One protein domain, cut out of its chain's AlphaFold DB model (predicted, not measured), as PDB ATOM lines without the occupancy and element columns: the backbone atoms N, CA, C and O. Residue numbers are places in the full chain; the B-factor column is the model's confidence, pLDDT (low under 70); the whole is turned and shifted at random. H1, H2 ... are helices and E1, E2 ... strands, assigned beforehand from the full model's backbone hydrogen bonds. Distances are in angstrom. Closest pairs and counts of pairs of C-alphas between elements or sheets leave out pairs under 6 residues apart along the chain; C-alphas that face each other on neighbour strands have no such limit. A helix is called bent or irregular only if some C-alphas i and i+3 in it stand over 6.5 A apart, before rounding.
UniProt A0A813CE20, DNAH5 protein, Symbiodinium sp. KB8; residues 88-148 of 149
ATOM      1  N   LEU A  88      -7.960  -8.469   3.589       89.19
ATOM      2  CA  LEU A  88      -6.558  -8.632   3.190       89.19
ATOM      3  C   LEU A  88      -5.610  -8.706   4.394       89.19
ATOM      4  O   LEU A  88      -4.610  -9.423   4.347       89.19
ATOM      5  N   SER A  89      -5.923  -7.989   5.479       90.06
ATOM      6  CA  SER A  89      -5.138  -8.017   6.723       90.06
ATOM      7  C   SER A  89      -5.187  -9.382   7.414       90.06
ATOM      8  O   SER A  89      -4.380  -9.644   8.306       90.06
ATOM      9  N   ILE A  90      -6.137 -10.239   7.029       91.06
ATOM     10  CA  ILE A  90      -6.372 -11.542   7.648       91.06
ATOM     11  C   ILE A  90      -5.472 -12.646   7.071       91.06
ATOM     12  O   ILE A  90      -5.302 -13.684   7.708       91.06
ATOM     13  N   GLN A  91      -4.805 -12.406   5.936       90.69
ATOM     14  CA  GLN A  91      -3.968 -13.421   5.283       90.69
ATOM     15  C   GLN A  91      -2.996 -14.191   6.191       90.69
ATOM     16  O   GLN A  91      -2.936 -15.412   6.078       90.69
ATOM     17  N   PRO A  92      -2.276 -13.549   7.131       91.06
ATOM     18  CA  PRO A  92      -1.324 -14.246   8.000       91.06
ATOM     19  C   PRO A  92      -1.947 -15.236   8.996       91.06
ATOM     20  O   PRO A  92      -1.214 -15.879   9.745       91.06
ATOM     21  N   TYR A  93      -3.278 -15.304   9.093       90.94
ATOM     22  CA  TYR A  93      -3.967 -16.128  10.086       90.94
ATOM     23  C   TYR A  93      -4.670 -17.352   9.499       90.94
ATOM     24  O   TYR A  93      -5.109 -18.183  10.294       90.94
ATOM     25  N   TYR A  94      -4.775 -17.497   8.171       90.50
ATOM     26  CA  TYR A  94      -5.443 -18.665   7.579       90.50
ATOM     27  C   TYR A  94      -4.725 -19.964   7.933       90.50
ATOM     28  O   TYR A  94      -5.392 -20.857   8.435       90.50
ATOM     29  N   GLU A  95      -3.392 -20.003   7.850       89.06
ATOM     30  CA  GLU A  95      -2.538 -21.109   8.332       89.06
ATOM     31  C   GLU A  95      -2.881 -21.556   9.765       89.06
ATOM     32  O   GLU A  95      -2.838 -22.733  10.109       89.06
ATOM     33  N   LYS A  96      -3.224 -20.603  10.638       87.69
ATOM     34  CA  LYS A  96      -3.483 -20.882  12.060       87.69
ATOM     35  C   LYS A  96      -4.887 -21.408  12.322       87.69
ATOM     36  O   LYS A  96      -5.165 -21.864  13.430       87.69
ATOM     37  N   ILE A  97      -5.788 -21.258  11.358       89.94
ATOM     38  CA  ILE A  97      -7.201 -21.607  11.497       89.94
ATOM     39  C   ILE A  97      -7.522 -22.818  10.637       89.94
ATOM     40  O   ILE A  97      -8.155 -23.749  11.133       89.94
ATOM     41  N   PHE A  98      -7.119 -22.791   9.371       89.56
ATOM     42  CA  PHE A  98      -7.406 -23.779   8.349       89.56
ATOM     43  C   PHE A  98      -6.226 -24.733   8.191       89.56
ATOM     44  O   PHE A  98      -5.085 -24.313   8.050       89.56
ATOM     45  N   ASP A  99      -6.525 -26.027   8.230       87.00
ATOM     46  CA  ASP A  99      -5.525 -27.058   7.986       87.00
ATOM     47  C   ASP A  99      -5.260 -27.143   6.483       87.00
ATOM     48  O   ASP A  99      -6.194 -27.005   5.689       87.00
ATOM     49  N   ALA A 100      -3.997 -27.340   6.117       86.81
ATOM     50  CA  ALA A 100      -3.518 -27.399   4.740       86.81
ATOM     51  C   ALA A 100      -3.843 -26.172   3.860       86.81
ATOM     52  O   ALA A 100      -3.738 -26.283   2.642       86.81
ATOM     53  N   ILE A 101      -4.203 -25.013   4.429       91.44
ATOM     54  CA  ILE A 101      -4.423 -23.760   3.688       91.44
ATOM     55  C   ILE A 101      -3.463 -22.688   4.197       91.44
ATOM     56  O   ILE A 101      -3.535 -22.290   5.358       91.44
ATOM     57  N   ASP A 102      -2.641 -22.138   3.307       91.31
ATOM     58  CA  ASP A 102      -1.739 -21.036   3.660       91.31
ATOM     59  C   ASP A 102      -2.375 -19.671   3.397       91.31
ATOM     60  O   ASP A 102      -2.157 -18.709   4.137       91.31
ATOM     61  N   LYS A 103      -3.133 -19.561   2.299       92.44
ATOM     62  CA  LYS A 103      -3.622 -18.288   1.764       92.44
ATOM     63  C   LYS A 103      -4.978 -18.436   1.092       92.44
ATOM     64  O   LYS A 103      -5.305 -19.471   0.520       92.44
ATOM     65  N   VAL A 104      -5.722 -17.335   1.053       92.44
ATOM     66  CA  VAL A 104      -6.874 -17.177   0.157       92.44
ATOM     67  C   VAL A 104      -6.553 -16.251  -1.015       92.44
ATOM     68  O   VAL A 104      -5.678 -15.385  -0.917       92.44
ATOM     69  N   VAL A 105      -7.263 -16.415  -2.130       92.50
ATOM     70  CA  VAL A 105      -7.182 -15.525  -3.294       92.50
ATOM     71  C   VAL A 105      -8.445 -14.678  -3.358       92.50
ATOM     72  O   VAL A 105      -9.556 -15.202  -3.427       92.50
ATOM     73  N   HIS A 106      -8.249 -13.361  -3.352       92.31
ATOM     74  CA  HIS A 106      -9.323 -12.389  -3.497       92.31
ATOM     75  C   HIS A 106      -9.563 -12.044  -4.969       92.31
ATOM     76  O   HIS A 106      -8.620 -12.043  -5.766       92.31
ATOM     77  N   ASP A 107     -10.800 -11.695  -5.319       91.44
ATOM     78  CA  ASP A 107     -11.121 -11.220  -6.665       91.44
ATOM     79  C   ASP A 107     -10.397  -9.880  -6.965       91.44
ATOM     80  O   ASP A 107     -10.402  -8.967  -6.126       91.44
ATOM     81  N   PRO A 108      -9.759  -9.723  -8.145       89.12
ATOM     82  CA  PRO A 108      -9.059  -8.489  -8.512       89.12
ATOM     83  C   PRO A 108      -9.961  -7.249  -8.595       89.12
ATOM     84  O   PRO A 108      -9.502  -6.140  -8.316       89.12
ATOM     85  N   SER A 109     -11.221  -7.434  -8.991       90.44
ATOM     86  CA  SER A 109     -12.225  -6.380  -9.166       90.44
ATOM     87  C   SER A 109     -12.892  -6.023  -7.842       90.44
ATOM     88  O   SER A 109     -13.188  -4.854  -7.599       90.44
ATOM     89  N   ASN A 110     -13.104  -7.013  -6.969       89.88
ATOM     90  CA  ASN A 110     -13.633  -6.791  -5.630       89.88
ATOM     91  C   ASN A 110     -12.887  -7.604  -4.566       89.88
ATOM     92  O   ASN A 110     -13.149  -8.783  -4.345       89.88
ATOM     93  N   ARG A 111     -12.033  -6.917  -3.804       87.44
ATOM     94  CA  ARG A 111     -11.219  -7.544  -2.758       87.44
ATOM     95  C   ARG A 111     -12.021  -8.068  -1.556       87.44
ATOM     96  O   ARG A 111     -11.431  -8.751  -0.723       87.44
ATOM     97  N   SER A 112     -13.321  -7.775  -1.440       88.50
ATOM     98  CA  SER A 112     -14.178  -8.425  -0.435       88.50
ATOM     99  C   SER A 112     -14.569  -9.852  -0.824       88.50
ATOM    100  O   SER A 112     -15.000 -10.606   0.039       88.50
ATOM    101  N   ILE A 113     -14.389 -10.251  -2.084       92.19
ATOM    102  CA  ILE A 113     -14.751 -11.581  -2.573       92.19
ATOM    103  C   ILE A 113     -13.533 -12.498  -2.506       92.19
ATOM    104  O   ILE A 113     -12.450 -12.132  -2.965       92.19
ATOM    105  N   ILE A 114     -13.722 -13.688  -1.947       92.62
ATOM    106  CA  ILE A 114     -12.754 -14.778  -1.884       92.62
ATOM    107  C   ILE A 114     -13.239 -15.887  -2.815       92.62
ATOM    108  O   ILE A 114     -14.343 -16.395  -2.639       92.62
ATOM    109  N   SER A 115     -12.407 -16.279  -3.778       92.50
ATOM    110  CA  SER A 115     -12.781 -17.268  -4.802       92.50
ATOM    111  C   SER A 115     -11.956 -18.550  -4.764       92.50
ATOM    112  O   SER A 115     -12.325 -19.549  -5.384       92.50
ATOM    113  N   LYS A 116     -10.798 -18.540  -4.085       93.00
ATOM    114  CA  LYS A 116      -9.882 -19.690  -4.076       93.00
ATOM    115  C   LYS A 116      -9.145 -19.842  -2.756       93.00
ATOM    116  O   LYS A 116      -8.741 -18.847  -2.149       93.00
ATOM    117  N   PHE A 117      -8.859 -21.090  -2.405       93.69
ATOM    118  CA  PHE A 117      -7.796 -21.439  -1.471       93.69
ATOM    119  C   PHE A 117      -6.484 -21.694  -2.203       93.69
ATOM    120  O   PHE A 117      -6.467 -22.138  -3.352       93.69
ATOM    121  N   MET A 118      -5.384 -21.390  -1.527       93.12
ATOM    122  CA  MET A 118      -4.032 -21.611  -2.006       93.12
ATOM    123  C   MET A 118      -3.173 -22.211  -0.895       93.12
ATOM    124  O   MET A 118      -3.120 -21.689   0.223       93.12
ATOM    125  N   THR A 119      -2.445 -23.255  -1.260       93.12
ATOM    126  CA  THR A 119      -1.480 -23.958  -0.414       93.12
ATOM    127  C   THR A 119      -0.132 -23.938  -1.115       93.12
ATOM    128  O   THR A 119      -0.058 -24.094  -2.333       93.12
ATOM    129  N   ILE A 120       0.940 -23.687  -0.377       90.81
ATOM    130  CA  ILE A 120       2.292 -23.487  -0.889       90.81
ATOM    131  C   ILE A 120       3.190 -24.567  -0.285       90.81
ATOM    132  O   ILE A 120       3.354 -24.664   0.927       90.81
ATOM    133  N   PHE A 121       3.823 -25.361  -1.145       88.88
ATOM    134  CA  PHE A 121       4.764 -26.405  -0.759       88.88
ATOM    135  C   PHE A 121       6.101 -26.193  -1.478       88.88
ATOM    136  O   PHE A 121       6.290 -26.606  -2.625       88.88
ATOM    137  N   GLY A 122       7.039 -25.519  -0.806       88.81
ATOM    138  CA  GLY A 122       8.307 -25.108  -1.415       88.81
ATOM    139  C   GLY A 122       8.070 -24.152  -2.586       88.81
ATOM    140  O   GLY A 122       7.488 -23.086  -2.399       88.81
ATOM    141  N   ASP A 123       8.486 -24.558  -3.787       90.88
ATOM    142  CA  ASP A 123       8.291 -23.789  -5.026       90.88
ATOM    143  C   ASP A 123       6.970 -24.115  -5.748       90.88
ATOM    144  O   ASP A 123       6.630 -23.478  -6.747       90.88
ATOM    145  N   ALA A 124       6.219 -25.114  -5.273       90.44
ATOM    146  CA  ALA A 124       4.932 -25.492  -5.842       90.44
ATOM    147  C   ALA A 124       3.777 -24.823  -5.086       90.44
ATOM    148  O   ALA A 124       3.838 -24.621  -3.873       90.44
ATOM    149  N   SER A 125       2.692 -24.525  -5.799       92.56
ATOM    150  CA  SER A 125       1.441 -24.070  -5.193       92.56
ATOM    151  C   SER A 125       0.262 -24.874  -5.719       92.56
ATOM    152  O   SER A 125       0.104 -25.011  -6.934       92.56
ATOM    153  N   GLU A 126      -0.590 -25.336  -4.816       93.19
ATOM    154  CA  GLU A 126      -1.902 -25.885  -5.128       93.19
ATOM    155  C   GLU A 126      -2.954 -24.787  -4.972       93.19
ATOM    156  O   GLU A 126      -2.913 -24.001  -4.024       93.19
ATOM    157  N   VAL A 127      -3.884 -24.699  -5.925       93.25
ATOM    158  CA  VAL A 127      -4.958 -23.703  -5.906       93.25
ATOM    159  C   VAL A 127      -6.287 -24.404  -6.124       93.25
ATOM    160  O   VAL A 127      -6.525 -24.984  -7.182       93.25
ATOM    161  N   ILE A 128      -7.168 -24.296  -5.136       91.75
ATOM    162  CA  ILE A 128      -8.503 -24.890  -5.155       91.75
ATOM    163  C   ILE A 128      -9.507 -23.766  -5.371       91.75
ATOM    164  O   ILE A 128      -9.597 -22.841  -4.567       91.75
ATOM    165  N   THR A 129     -10.240 -23.827  -6.482       91.75
ATOM    166  CA  THR A 129     -11.275 -22.834  -6.810       91.75
ATOM    167  C   THR A 129     -12.602 -23.266  -6.210       91.75
ATOM    168  O   THR A 129     -12.959 -24.441  -6.297       91.75
ATOM    169  N   PHE A 130     -13.314 -22.329  -5.593       90.19
ATOM    170  CA  PHE A 130     -14.604 -22.616  -4.980       90.19
ATOM    171  C   PHE A 130     -15.689 -22.795  -6.035       90.19
ATOM    172  O   PHE A 130     -15.605 -22.267  -7.142       90.19
ATOM    173  N   TYR A 131     -16.712 -23.568  -5.677       86.56
ATOM    174  CA  TYR A 131     -17.922 -23.662  -6.484       86.56
ATOM    175  C   TYR A 131     -18.747 -22.369  -6.383       86.56
ATOM    176  O   TYR A 131     -19.252 -21.877  -7.389       86.56
ATOM    177  N   GLU A 132     -18.820 -21.798  -5.177       89.19
ATOM    178  CA  GLU A 132     -19.429 -20.500  -4.896       89.19
ATOM    179  C   GLU A 132     -18.423 -19.593  -4.184       89.19
ATOM    180  O   GLU A 132     -17.771 -20.000  -3.221       89.19
ATOM    181  N   ASP A 133     -18.294 -18.360  -4.669       91.75
ATOM    182  CA  ASP A 133     -17.412 -17.367  -4.063       91.75
ATOM    183  C   ASP A 133     -17.971 -16.877  -2.721       91.75
ATOM    184  O   ASP A 133     -19.169 -16.616  -2.575       91.75
ATOM    185  N   VAL A 134     -17.083 -16.656  -1.753       93.00
ATOM    186  CA  VAL A 134     -17.445 -16.190  -0.410       93.00
ATOM    187  C   VAL A 134     -17.202 -14.691  -0.281       93.00
ATOM    188  O   VAL A 134     -16.151 -14.176  -0.664       93.00
ATOM    189  N   LYS A 135     -18.159 -13.963   0.301       92.38
ATOM    190  CA  LYS A 135     -18.017 -12.530   0.592       92.38
ATOM    191  C   LYS A 135     -17.521 -12.323   2.019       92.38
ATOM    192  O   LYS A 135     -18.237 -12.596   2.974       92.38
ATOM    193  N   ALA A 136     -16.327 -11.763   2.164       90.69
ATOM    194  CA  ALA A 136     -15.743 -11.368   3.440       90.69
ATOM    195  C   ALA A 136     -16.317 -10.022   3.925       90.69
ATOM    196  O   ALA A 136     -15.613  -9.016   4.030       90.69
ATOM    197  N   GLU A 137     -17.624  -9.999   4.181       88.31
ATOM    198  CA  GLU A 137     -18.371  -8.826   4.637       88.31
ATOM    199  C   GLU A 137     -19.054  -9.107   5.980       88.31
ATOM    200  O   GLU A 137     -19.507 -10.214   6.257       88.31
ATOM    201  N   GLY A 138     -19.142  -8.089   6.839       87.94
ATOM    202  CA  GLY A 138     -19.742  -8.237   8.165       87.94
ATOM    203  C   GLY A 138     -18.789  -8.861   9.186       87.94
ATOM    204  O   GLY A 138     -17.618  -8.479   9.266       87.94
ATOM    205  N   ASN A 139     -19.299  -9.754  10.039       89.25
ATOM    206  CA  ASN A 139     -18.482 -10.342  11.096       89.25
ATOM    207  C   ASN A 139     -17.587 -11.457  10.551       89.25
ATOM    208  O   ASN A 139     -18.045 -12.317   9.805       89.25
ATOM    209  N   ILE A 140     -16.336 -11.489  11.013       91.25
ATOM    210  CA  ILE A 140     -15.340 -12.479  10.585       91.25
ATOM    211  C   ILE A 140     -15.751 -13.923  10.816       91.25
ATOM    212  O   ILE A 140     -15.467 -14.783   9.994       91.25
ATOM    213  N   GLU A 141     -16.457 -14.191  11.907       90.81
ATOM    214  CA  GLU A 141     -16.929 -15.538  12.175       90.81
ATOM    215  C   GLU A 141     -18.011 -16.021  11.202       90.81
ATOM    216  O   GLU A 141     -18.134 -17.225  11.037       90.81
ATOM    217  N   ASP A 142     -18.769 -15.125  10.561       90.19
ATOM    218  CA  ASP A 142     -19.831 -15.526   9.635       90.19
ATOM    219  C   ASP A 142     -19.222 -15.973   8.297       90.19
ATOM    220  O   ASP A 142     -19.426 -17.108   7.880       90.19
ATOM    221  N   TRP A 143     -18.352 -15.162   7.689       90.25
ATOM    222  CA  TRP A 143     -17.711 -15.561   6.431       90.25
ATOM    223  C   TRP A 143     -16.637 -16.645   6.604       90.25
ATOM    224  O   TRP A 143     -16.352 -17.384   5.667       90.25
ATOM    225  N   TYR A 144     -16.059 -16.817   7.798       90.88
ATOM    226  CA  TYR A 144     -15.254 -18.006   8.097       90.88
ATOM    227  C   TYR A 144     -16.070 -19.297   8.162       90.88
ATOM    228  O   TYR A 144     -15.514 -20.354   7.865       90.88
ATOM    229  N   VAL A 145     -17.346 -19.234   8.549       90.81
ATOM    230  CA  VAL A 145     -18.252 -20.385   8.449       90.81
ATOM    231  C   VAL A 145     -18.565 -20.671   6.985       90.81
ATOM    232  O   VAL A 145     -18.477 -21.824   6.591       90.81
ATOM    233  N   ASP A 146     -18.816 -19.646   6.170       89.69
ATOM    234  CA  ASP A 146     -19.079 -19.823   4.732       89.69
ATOM    235  C   ASP A 146     -17.870 -20.407   3.972       89.69
ATOM    236  O   ASP A 146     -18.028 -21.088   2.964       89.69
ATOM    237  N   LEU A 147     -16.650 -20.176   4.470       87.75
ATOM    238  CA  LEU A 147     -15.422 -20.798   3.959       87.75
ATOM    239  C   LEU A 147     -15.245 -22.272   4.374       87.75
ATOM    240  O   LEU A 147     -14.357 -22.943   3.843       87.75
ATOM    241  N   GLN A 148     -16.013 -22.780   5.345       78.81
ATOM    242  CA  GLN A 148     -16.017 -24.203   5.688       78.81
ATOM    243  C   GLN A 148     -16.946 -24.942   4.724       78.81
ATOM    244  O   GLN A 148     -18.165 -24.833   4.827       78.81
TER     245      GLN A 148
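AT A GLANCE: This is residues 88 to 148 of the 149 residues of the protein "DNAH5 protein" of Symbiodinium sp. KB8 (UniProt A0A813CE20). A small three-stranded sheet has a long hairpin, E2 and E3, reaching to one end of the domain at Asp 123, with short E1 along the other side of E2. Two short helices lie at the sheet's two edge strands, H1 by E1 and H2 by the last part of E3. The printed part has 61 residues, in the order H1, E1, E2, E3, H2; the sheet, E1 - E2 - E3, is antiparallel and the class is mixed. It is compact, with a radius of gyration of the C-alphas of 11.3 A and spans of 34 by 24 by 21 A.

IN THESE COORDINATES: H1, residues 88 to 97, begins with C-alpha 88 at (-6.558, -8.632, 3.190) and measures 15.4 A; it is irregular, with C-alphas 89 and 92 7.4 A apart. E1 is residues 103 to 106, 9.7 A. E2, residues 113 to 121, measures 24.6 A. E3, residues 124 to 135, measures 27.1 A and bends by 91 degrees at residue 132. H2, residues 140 to 146, 10.1 A, ends with C-alpha 146 at (-19.079, -19.823, 4.732).

HOW THE PARTS SIT: E1, E2 and E3 form a meander, each strand the antiparallel neighbour of the one before. In the hairpin of E1 and E2, N 105 and O 116 are 2.8 A apart, within hydrogen-bond range. In the hairpin of E2 and E3, N 119 and O 126 are 2.9 A apart and, past the bend, N 134 and O 114 2.9 A. H1 is on the sheet, over none of its strands; its closest C-alpha pair with E1 is Gln 91 and Lys 103, 6.0 A. H2 only grazes the sheet, with residues 142 to 146; its closest C-alpha pair with E3 is Val 134 and Asp 146, 6.5 A. H1 and H2 are apart. In H2 every O i to N i+4 pair is within hydrogen-bond range; in H1 1 of 6 is, beside 5 of 7 O i to N i+3 pairs.

THE WHOLE: The two C-alphas farthest apart, of Asp 123 and Gly 138, are 34.7 A apart. The printed part has no cut, and no link is long. Mean pLDDT of the printed part is 90.4, and no printed residue is under 70.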